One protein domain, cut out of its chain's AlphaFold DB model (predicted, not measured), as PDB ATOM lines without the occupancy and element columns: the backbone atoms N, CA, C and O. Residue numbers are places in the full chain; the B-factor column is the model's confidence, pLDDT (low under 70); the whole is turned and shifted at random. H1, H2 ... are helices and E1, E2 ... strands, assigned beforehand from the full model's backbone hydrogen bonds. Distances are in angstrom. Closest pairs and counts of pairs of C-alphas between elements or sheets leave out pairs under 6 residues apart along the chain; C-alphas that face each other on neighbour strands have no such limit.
ATOM      1  N   GLY A   7     -23.823   1.390  28.233       96.62
ATOM      2  CA  GLY A   7     -24.611   0.185  28.505       96.62
ATOM      3  C   GLY A   7     -23.907  -1.123  28.142       96.62
ATOM      4  O   GLY A   7     -23.864  -2.032  28.964       96.62
ATOM      5  N   VAL A   8     -23.295  -1.208  26.960       96.19
ATOM      6  CA  VAL A   8     -22.600  -2.427  26.506       96.19
ATOM      7  C   VAL A   8     -21.410  -2.788  27.401       96.19
ATOM      8  O   VAL A   8     -21.240  -3.951  27.760       96.19
ATOM      9  N   GLY A   9     -20.626  -1.795  27.836       95.50
ATOM     10  CA  GLY A   9     -19.523  -2.023  28.765       95.50
ATOM     11  C   GLY A   9     -20.010  -2.422  30.158       95.50
ATOM     12  O   GLY A   9     -19.422  -3.294  30.792       95.50
ATOM     13  N   ALA A  10     -21.102  -1.817  30.637       95.38
ATOM     14  CA  ALA A  10     -21.712  -2.197  31.910       95.38
ATOM     15  C   ALA A  10     -22.284  -3.622  31.872       95.38
ATOM     16  O   ALA A  10     -22.086  -4.371  32.824       95.38
ATOM     17  N   PHE A  11     -22.934  -4.004  30.771       96.25
ATOM     18  CA  PHE A  11     -23.448  -5.352  30.552       96.25
ATOM     19  C   PHE A  11     -22.325  -6.391  30.589       96.25
ATOM     20  O   PHE A  11     -22.408  -7.333  31.366       96.25
ATOM     21  N   ALA A  12     -21.242  -6.184  29.830       95.81
ATOM     22  CA  ALA A  12     -20.114  -7.118  29.803       95.81
ATOM     23  C   ALA A  12     -19.491  -7.318  31.198       95.81
ATOM     24  O   ALA A  12     -19.191  -8.442  31.587       95.81
ATOM     25  N   ARG A  13     -19.349  -6.242  31.983       94.12
ATOM     26  CA  ARG A  13     -18.843  -6.329  33.362       94.12
ATOM     27  C   ARG A  13     -19.797  -7.047  34.314       94.12
ATOM     28  O   ARG A  13     -19.327  -7.778  35.167       94.12
ATOM     29  N   LYS A  14     -21.109  -6.811  34.198       95.62
ATOM     30  CA  LYS A  14     -22.117  -7.459  35.055       95.62
ATOM     31  C   LYS A  14     -22.304  -8.936  34.726       95.62
ATOM     32  O   LYS A  14     -22.615  -9.718  35.613       95.62
ATOM     33  N   LEU A  15     -22.164  -9.300  33.455       96.50
ATOM     34  CA  LEU A  15     -22.254 -10.688  33.019       96.50
ATOM     35  C   LEU A  15     -21.018 -11.490  33.455       96.50
ATOM     36  O   LEU A  15     -21.126 -12.676  33.735       96.50
ATOM     37  N   SER A  16     -19.859 -10.829  33.541       95.38
ATOM     38  CA  SER A  16     -18.609 -11.428  34.004       95.38
ATOM     39  C   SER A  16     -18.639 -11.794  35.492       95.38
ATOM     40  O   SER A  16     -19.129 -11.018  36.308       95.38
ATOM     41  N   ASP A  17     -17.998 -12.907  35.846       94.88
ATOM     42  CA  ASP A  17     -17.714 -13.387  37.210       94.88
ATOM     43  C   ASP A  17     -16.795 -12.469  38.052       94.88
ATOM     44  O   ASP A  17     -16.426 -12.791  39.180       94.88
ATOM     45  N   GLY A  18     -16.406 -11.310  37.513       89.06
ATOM     46  CA  GLY A  18     -15.504 -10.354  38.150       89.06
ATOM     47  C   GLY A  18     -14.021 -10.669  37.956       89.06
ATOM     48  O   GLY A  18     -13.175  -9.870  38.364       89.06
ATOM     49  N   THR A  19     -13.684 -11.779  37.300       89.06
ATOM     50  CA  THR A  19     -12.313 -12.158  36.964       89.06
ATOM     51  C   THR A  19     -12.009 -11.877  35.494       89.06
ATOM     52  O   THR A  19     -12.846 -11.998  34.597       89.06
ATOM     53  N   ALA A  20     -10.775 -11.457  35.225       89.06
ATOM     54  CA  ALA A  20     -10.307 -11.221  33.870       89.06
ATOM     55  C   ALA A  20      -8.805 -11.462  33.775       89.06
ATOM     56  O   ALA A  20      -8.043 -11.151  34.692       89.06
ATOM     57  N   LYS A  21      -8.363 -11.970  32.620       90.25
ATOM     58  CA  LYS A  21      -6.933 -12.019  32.295       90.25
ATOM     59  C   LYS A  21      -6.357 -10.595  32.291       90.25
ATOM     60  O   LYS A  21      -7.072  -9.673  31.890       90.25
ATOM     61  N   PRO A  22      -5.060 -10.403  32.605       89.25
ATOM     62  CA  PRO A  22      -4.421  -9.083  32.573       89.25
ATOM     63  C   PRO A  22      -4.613  -8.330  31.250       89.25
ATOM     64  O   PRO A  22      -4.795  -7.115  31.233       89.25
ATOM     65  N   SER A  23      -4.641  -9.057  30.128       89.00
ATOM     66  CA  SER A  23      -4.918  -8.482  28.810       89.00
ATOM     67  C   SER A  23      -6.312  -7.858  28.717       89.00
ATOM     68  O   SER A  23      -6.493  -6.890  27.989       89.00
ATOM     69  N   CYS A  24      -7.293  -8.354  29.465       92.62
ATOM     70  CA  CYS A  24      -8.692  -7.936  29.405       92.62
ATOM     71  C   CYS A  24      -9.061  -6.877  30.452       92.62
ATOM     72  O   CYS A  24     -10.107  -6.245  30.319       92.62
ATOM     73  N   THR A  25      -8.207  -6.609  31.447       89.56
ATOM     74  CA  THR A  25      -8.507  -5.693  32.563       89.56
ATOM     75  C   THR A  25      -8.917  -4.293  32.095       89.56
ATOM     76  O   THR A  25      -9.774  -3.651  32.703       89.56
ATOM     77  N   ARG A  26      -8.389  -3.823  30.955       90.00
ATOM     78  CA  ARG A  26      -8.758  -2.519  30.373       90.00
ATOM     79  C   ARG A  26     -10.244  -2.409  29.993       90.00
ATOM     80  O   ARG A  26     -10.785  -1.307  30.043       90.00
ATOM     81  N   ALA A  27     -10.924  -3.526  29.707       89.25
ATOM     82  CA  ALA A  27     -12.369  -3.560  29.444       89.25
ATOM     83  C   ALA A  27     -13.192  -3.048  30.640       89.25
ATOM     84  O   ALA A  27     -14.278  -2.484  30.474       89.25
ATOM     85  N   PHE A  28     -12.656  -3.204  31.856       86.94
ATOM     86  CA  PHE A  28     -13.312  -2.762  33.082       86.94
ATOM     87  C   PHE A  28     -13.195  -1.249  33.294       86.94
ATOM     88  O   PHE A  28     -14.055  -0.657  33.939       86.94
ATOM     89  N   GLN A  29     -12.195  -0.617  32.678       88.62
ATOM     90  CA  GLN A  29     -11.951   0.822  32.754       88.62
ATOM     91  C   GLN A  29     -12.621   1.573  31.597       88.62
ATOM     92  O   GLN A  29     -13.266   2.600  31.805       88.62
ATOM     93  N   ARG A  30     -12.486   1.068  30.361       90.50
ATOM     94  CA  ARG A  30     -12.998   1.725  29.153       90.50
ATOM     95  C   ARG A  30     -13.367   0.713  28.073       90.50
ATOM     96  O   ARG A  30     -12.599  -0.183  27.750       90.50
ATOM     97  N   PHE A  31     -14.510   0.947  27.435       95.06
ATOM     98  CA  PHE A  31     -14.986   0.168  26.293       95.06
ATOM     99  C   PHE A  31     -15.168   1.132  25.101       95.06
ATOM    100  O   PHE A  31     -16.209   1.780  24.992       95.06
ATOM    101  N   PRO A  32     -14.118   1.401  24.300       95.62
ATOM    102  CA  PRO A  32     -14.188   2.402  23.237       95.62
ATOM    103  C   PRO A  32     -15.100   1.948  22.089       95.62
ATOM    104  O   PRO A  32     -15.431   0.770  21.969       95.62
ATOM    105  N   THR A  33     -15.498   2.890  21.233       96.31
ATOM    106  CA  THR A  33     -16.283   2.592  20.027       96.31
ATOM    107  C   THR A  33     -15.593   1.521  19.186       96.31
ATOM    108  O   THR A  33     -14.387   1.594  18.951       96.31
ATOM    109  N   GLY A  34     -16.364   0.523  18.753       96.25
ATOM    110  CA  GLY A  34     -15.870  -0.600  17.955       96.25
ATOM    111  C   GLY A  34     -15.077  -1.649  18.738       96.25
ATOM    112  O   GLY A  34     -14.600  -2.600  18.129       96.25
ATOM    113  N   ALA A  35     -14.917  -1.510  20.059       96.69
ATOM    114  CA  ALA A  35     -14.318  -2.573  20.857       96.69
ATOM    115  C   ALA A  35     -15.221  -3.811  20.915       96.69
ATOM    116  O   ALA A  35     -16.449  -3.706  20.891       96.69
ATOM    117  N   ALA A  36     -14.592  -4.974  21.043       96.56
ATOM    118  CA  ALA A  36     -15.254  -6.261  21.154       96.56
ATOM    119  C   ALA A  36     -14.756  -7.005  22.397       96.56
ATOM    120  O   ALA A  36     -13.561  -7.002  22.702       96.56
ATOM    121  N   ALA A  37     -15.685  -7.651  23.101       96.69
ATOM    122  CA  ALA A  37     -15.406  -8.549  24.213       96.69
ATOM    123  C   ALA A  37     -15.967  -9.937  23.901       96.69
ATOM    124  O   ALA A  37     -17.070 -10.051  23.366       96.69
ATOM    125  N   VAL A  38     -15.214 -10.970  24.268       96.81
ATOM    126  CA  VAL A  38     -15.637 -12.371  24.235       96.81
ATOM    127  C   VAL A  38     -15.780 -12.837  25.674       96.81
ATOM    128  O   VAL A  38     -14.853 -12.678  26.474       96.81
ATOM    129  N   LEU A  39     -16.953 -13.375  25.995       96.81
ATOM    130  CA  LEU A  39     -17.277 -13.932  27.297       96.81
ATOM    131  C   LEU A  39     -17.735 -15.377  27.097       96.81
ATOM    132  O   LEU A  39     -18.585 -15.628  26.243       96.81
ATOM    133  N   ASP A  40     -17.169 -16.287  27.881       97.06
ATOM    134  CA  ASP A  40     -17.533 -17.702  27.870       97.06
ATOM    135  C   ASP A  40     -18.628 -17.933  28.919       97.06
ATOM    136  O   ASP A  40     -18.445 -17.567  30.080       97.06
ATOM    137  N   LEU A  41     -19.741 -18.545  28.522       97.19
ATOM    138  CA  LEU A  41     -20.784 -19.039  29.422       97.19
ATOM    139  C   LEU A  41     -20.740 -20.569  29.394       97.19
ATOM    140  O   LEU A  41     -20.865 -21.163  28.325       97.19
ATOM    141  N   GLU A  42     -20.563 -21.201  30.551       96.44
ATOM    142  CA  GLU A  42     -20.607 -22.664  30.688       96.44
ATOM    143  C   GLU A  42     -22.052 -23.101  30.977       96.44
ATOM    144  O   GLU A  42     -22.401 -23.450  32.102       96.44
ATOM    145  N   ILE A  43     -22.906 -22.996  29.953       97.56
ATOM    146  CA  ILE A  43     -24.345 -23.292  30.009       97.56
ATOM    147  C   ILE A  43     -24.771 -24.134  28.802       97.56
ATOM    148  O   ILE A  43     -24.193 -24.004  27.721       97.56
ATOM    149  N   ASP A  44     -25.809 -24.948  28.975       97.94
ATOM    150  CA  ASP A  44     -26.379 -25.780  27.909       97.94
ATOM    151  C   ASP A  44     -27.522 -25.061  27.167       97.94
ATOM    152  O   ASP A  44     -27.777 -25.333  25.994       97.94
ATOM    153  N   ASP A  45     -28.194 -24.117  27.837       97.88
ATOM    154  CA  ASP A  45     -29.289 -23.310  27.295       97.88
ATOM    155  C   ASP A  45     -29.170 -21.832  27.705       97.88
ATOM    156  O   ASP A  45     -28.798 -21.497  28.829       97.88
ATOM    157  N   TRP A  46     -29.538 -20.918  26.802       96.38
ATOM    158  CA  TRP A  46     -29.465 -19.471  27.035       96.38
ATOM    159  C   TRP A  46     -30.338 -18.970  28.189       96.38
ATOM    160  O   TRP A  46     -30.011 -17.941  28.779       96.38
ATOM    161  N   ALA A  47     -31.413 -19.674  28.545       97.81
ATOM    162  CA  ALA A  47     -32.240 -19.352  29.705       97.81
ATOM    163  C   ALA A  47     -31.492 -19.523  31.039       97.81
ATOM    164  O   ALA A  47     -31.941 -18.999  32.055       97.81
ATOM    165  N   GLN A  48     -30.358 -20.230  31.041       98.12
ATOM    166  CA  GLN A  48     -29.491 -20.399  32.210       98.12
ATOM    167  C   GLN A  48     -28.463 -19.266  32.357       98.12
ATOM    168  O   GLN A  48     -27.738 -19.232  33.348       98.12
ATOM    169  N   ALA A  49     -28.358 -18.357  31.380       97.00
ATOM    170  CA  ALA A  49     -27.429 -17.238  31.463       97.00
ATOM    171  C   ALA A  49     -27.843 -16.283  32.593       97.00
ATOM    172  O   ALA A  49     -28.915 -15.680  32.546       97.00
ATOM    173  N   ASP A  50     -26.959 -16.109  33.575       97.38
ATOM    174  CA  ASP A  50     -27.170 -15.222  34.720       97.38
ATOM    175  C   ASP A  50     -25.991 -14.255  34.906       97.38
ATOM    176  O   ASP A  50     -24.887 -14.448  34.381       97.38
ATOM    177  N   TRP A  51     -26.229 -13.175  35.645       97.62
ATOM    178  CA  TRP A  51     -25.203 -12.206  36.007       97.62
ATOM    179  C   TRP A  51     -24.091 -12.871  36.818       97.62
ATOM    180  O   TRP A  51     -24.342 -13.703  37.683       97.62
ATOM    181  N   GLY A  52     -22.845 -12.491  36.550       97.31
ATOM    182  CA  GLY A  52     -21.686 -13.136  37.165       97.31
ATOM    183  C   GLY A  52     -21.382 -14.547  36.651       97.31
ATOM    184  O   GLY A  52     -20.432 -15.152  37.130       97.31
ATOM    185  N   GLY A  53     -22.155 -15.081  35.698       97.12
ATOM    186  CA  GLY A  53     -21.995 -16.449  35.201       97.12
ATOM    187  C   GLY A  53     -20.975 -16.621  34.075       97.12
ATOM    188  O   GLY A  53     -20.746 -17.747  33.641       97.12
ATOM    189  N   ALA A  54     -20.386 -15.538  33.560       97.25
ATOM    190  CA  ALA A  54     -19.489 -15.609  32.412       97.25
ATOM    191  C   ALA A  54     -18.022 -15.351  32.768       97.25
ATOM    192  O   ALA A  54     -17.690 -14.439  33.522       97.25
ATOM    193  N   ARG A  55     -17.109 -16.070  32.120       95.56
ATOM    194  CA  ARG A  55     -15.670 -15.808  32.213       95.56
ATOM    195  C   ARG A  55     -15.239 -14.845  31.113       95.56
ATOM    196  O   ARG A  55     -15.555 -15.042  29.939       95.56
ATOM    197  N   PHE A  56     -14.459 -13.823  31.457       95.31
ATOM    198  CA  PHE A  56     -13.956 -12.868  30.468       95.31
ATOM    199  C   PHE A  56     -12.799 -13.479  29.653       95.31
ATOM    200  O   PHE A  56     -11.672 -13.606  30.141       95.31
ATOM    201  N   HIS A  57     -13.060 -13.847  28.397       95.19
ATOM    202  CA  HIS A  57     -12.112 -14.589  27.563       95.19
ATOM    203  C   HIS A  57     -11.107 -13.684  26.838       95.19
ATOM    204  O   HIS A  57      -9.896 -13.922  26.899       95.19
ATOM    205  N   ALA A  58     -11.608 -12.656  26.145       95.75
ATOM    206  CA  ALA A  58     -10.802 -11.747  25.333       95.75
ATOM    207  C   ALA A  58     -11.434 -10.358  25.218       95.75
ATOM    208  O   ALA A  58     -12.655 -10.215  25.193       95.75
ATOM    209  N   PHE A  59     -10.596  -9.332  25.082       96.12
ATOM    210  CA  PHE A  59     -11.009  -7.963  24.782       96.12
ATOM    211  C   PHE A  59     -10.083  -7.363  23.731       96.12
ATOM    212  O   PHE A  59      -8.861  -7.415  23.904       96.12
ATOM    213  N   ALA A  60     -10.648  -6.725  22.709       96.00
ATOM    214  CA  ALA A  60      -9.913  -6.014  21.668       96.00
ATOM    215  C   ALA A  60     -10.550  -4.651  21.378       96.00
ATOM    216  O   ALA A  60     -11.773  -4.518  21.327       96.00
ATOM    217  N   ALA A  61      -9.716  -3.637  21.160       95.12
ATOM    218  CA  ALA A  61     -10.113  -2.361  20.582       95.12
ATOM    219  C   ALA A  61      -9.650  -2.302  19.115       95.12
ATOM    220  O   ALA A  61      -8.619  -2.888  18.793       95.12
ATOM    221  N   PRO A  62     -10.329  -1.544  18.232       95.44
ATOM    222  CA  PRO A  62      -9.996  -1.524  16.804       95.44
ATOM    223  C   PRO A  62      -8.520  -1.241  16.493       95.44
ATOM    224  O   PRO A  62      -7.945  -1.854  15.605       95.44
ATOM    225  N   LYS A  63      -7.881  -0.360  17.273       93.31
ATOM    226  CA  LYS A  63      -6.469   0.027  17.107       93.31
ATOM    227  C   LYS A  63      -5.446  -1.091  17.381       93.31
ATOM    228  O   LYS A  63      -4.257  -0.849  17.239       93.31
ATOM    229  N   GLU A  64      -5.882  -2.245  17.877       91.56
ATOM    230  CA  GLU A  64      -5.025  -3.380  18.252       91.56
ATOM    231  C   GLU A  64      -5.135  -4.543  17.249       91.56
ATOM    232  O   GLU A  64      -4.526  -5.584  17.463       91.56
ATOM    233  N   LEU A  65      -5.940  -4.394  16.189       89.88
ATOM    234  CA  LEU A  65      -6.246  -5.444  15.206       89.88
ATOM    235  C   LEU A  65      -5.434  -5.310  13.904       89.88
ATOM    236  O   LEU A  65      -5.893  -5.739  12.847       89.88
TER     237      LEU A  65
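What this domain is: This is residues 7 to 65 of the 66 residues of an uncharacterized protein of Rhodobacterales bacterium CG_4_9_14_3_um_filter_71_31 (UniProt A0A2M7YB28). A long two-stranded hairpin, E2 and E3, with the short strand E1 added beside E3, makes a small sheet; the helix H1 covers one face of it, running along the strands, and the other face is bare. The short helix H2 packs on H1 and grazes the sheet, while the loop of residues 42 to 53 and the last residues lie at opposite ends of the long axis. The printed part has 59 residues, with two named helices and three named strands in the order H1, E1, H2, E2, E3. The sheet runs E1, E3, E2 and is mixed, and the class is mixed, helices and strands. The whole is compact, with a radius of gyration of the C-alphas of 11.5 A, and elongated, spanning 34 by 22 by 19 A.

Where its parts are: Find C-alpha 7 at (-24.611, 0.185, 28.505); from there H1, residues 7 to 15, runs 12.0 A. E1, residues 16 to 20, follows at once and covers 8.3 A. Next look for H2, residues 26 to 29, which measures 5.2 A. E2, residues 36 to 41, begins at C-alpha 36 at (-15.254, -6.261, 21.154) and runs 16.2 A. E3, residues 54 to 60, runs 17.3 A and ends at C-alpha 60 at (-9.913, -6.014, 21.668).

How they stand to each other: Begin with the hairpin of E2 and E3: these neighbours are antiparallel, at 160 degrees between their directions, and N 38 and O 58 are within hydrogen-bond range at 2.8 A, as are N 55 and O 40 at 2.9 A. On the other side of E3 is E1, parallel to it at 51 degrees; look at N 17 and O 54, 2.8 A apart and within hydrogen-bond range. E3 is the inner strand, and E1 and E2 are the edge strands. H1 is on the sheet at a height of 9.6 A, over E2 and only just over E3, where 3 of its C-alphas fall. On the local plane it stands at 21 degrees to E2, along the strands; the closest C-alphas of the two are those of Ala 12 and Ala 37, 7.4 A apart. H2 only grazes the sheet, with its residues 26 to 28. H1 and H2 only just touch, with 3 pairs of C-alphas within 8 A, the closest being those of Arg 13 and Phe 28 at 6.6 A. In H1 every O i to N i+4 pair is within hydrogen-bond range; H2 is too short for such a pair.

The domain as a whole: The two C-alphas farthest apart are those of Ala 47 and Lys 63, at 34.6 A. The printed part, residues 7 to 65, has no cut. The link from E2 to E3 is long, with 12 residues between them. The mean pLDDT of the printed part is 94.6, and no printed residue is under 70.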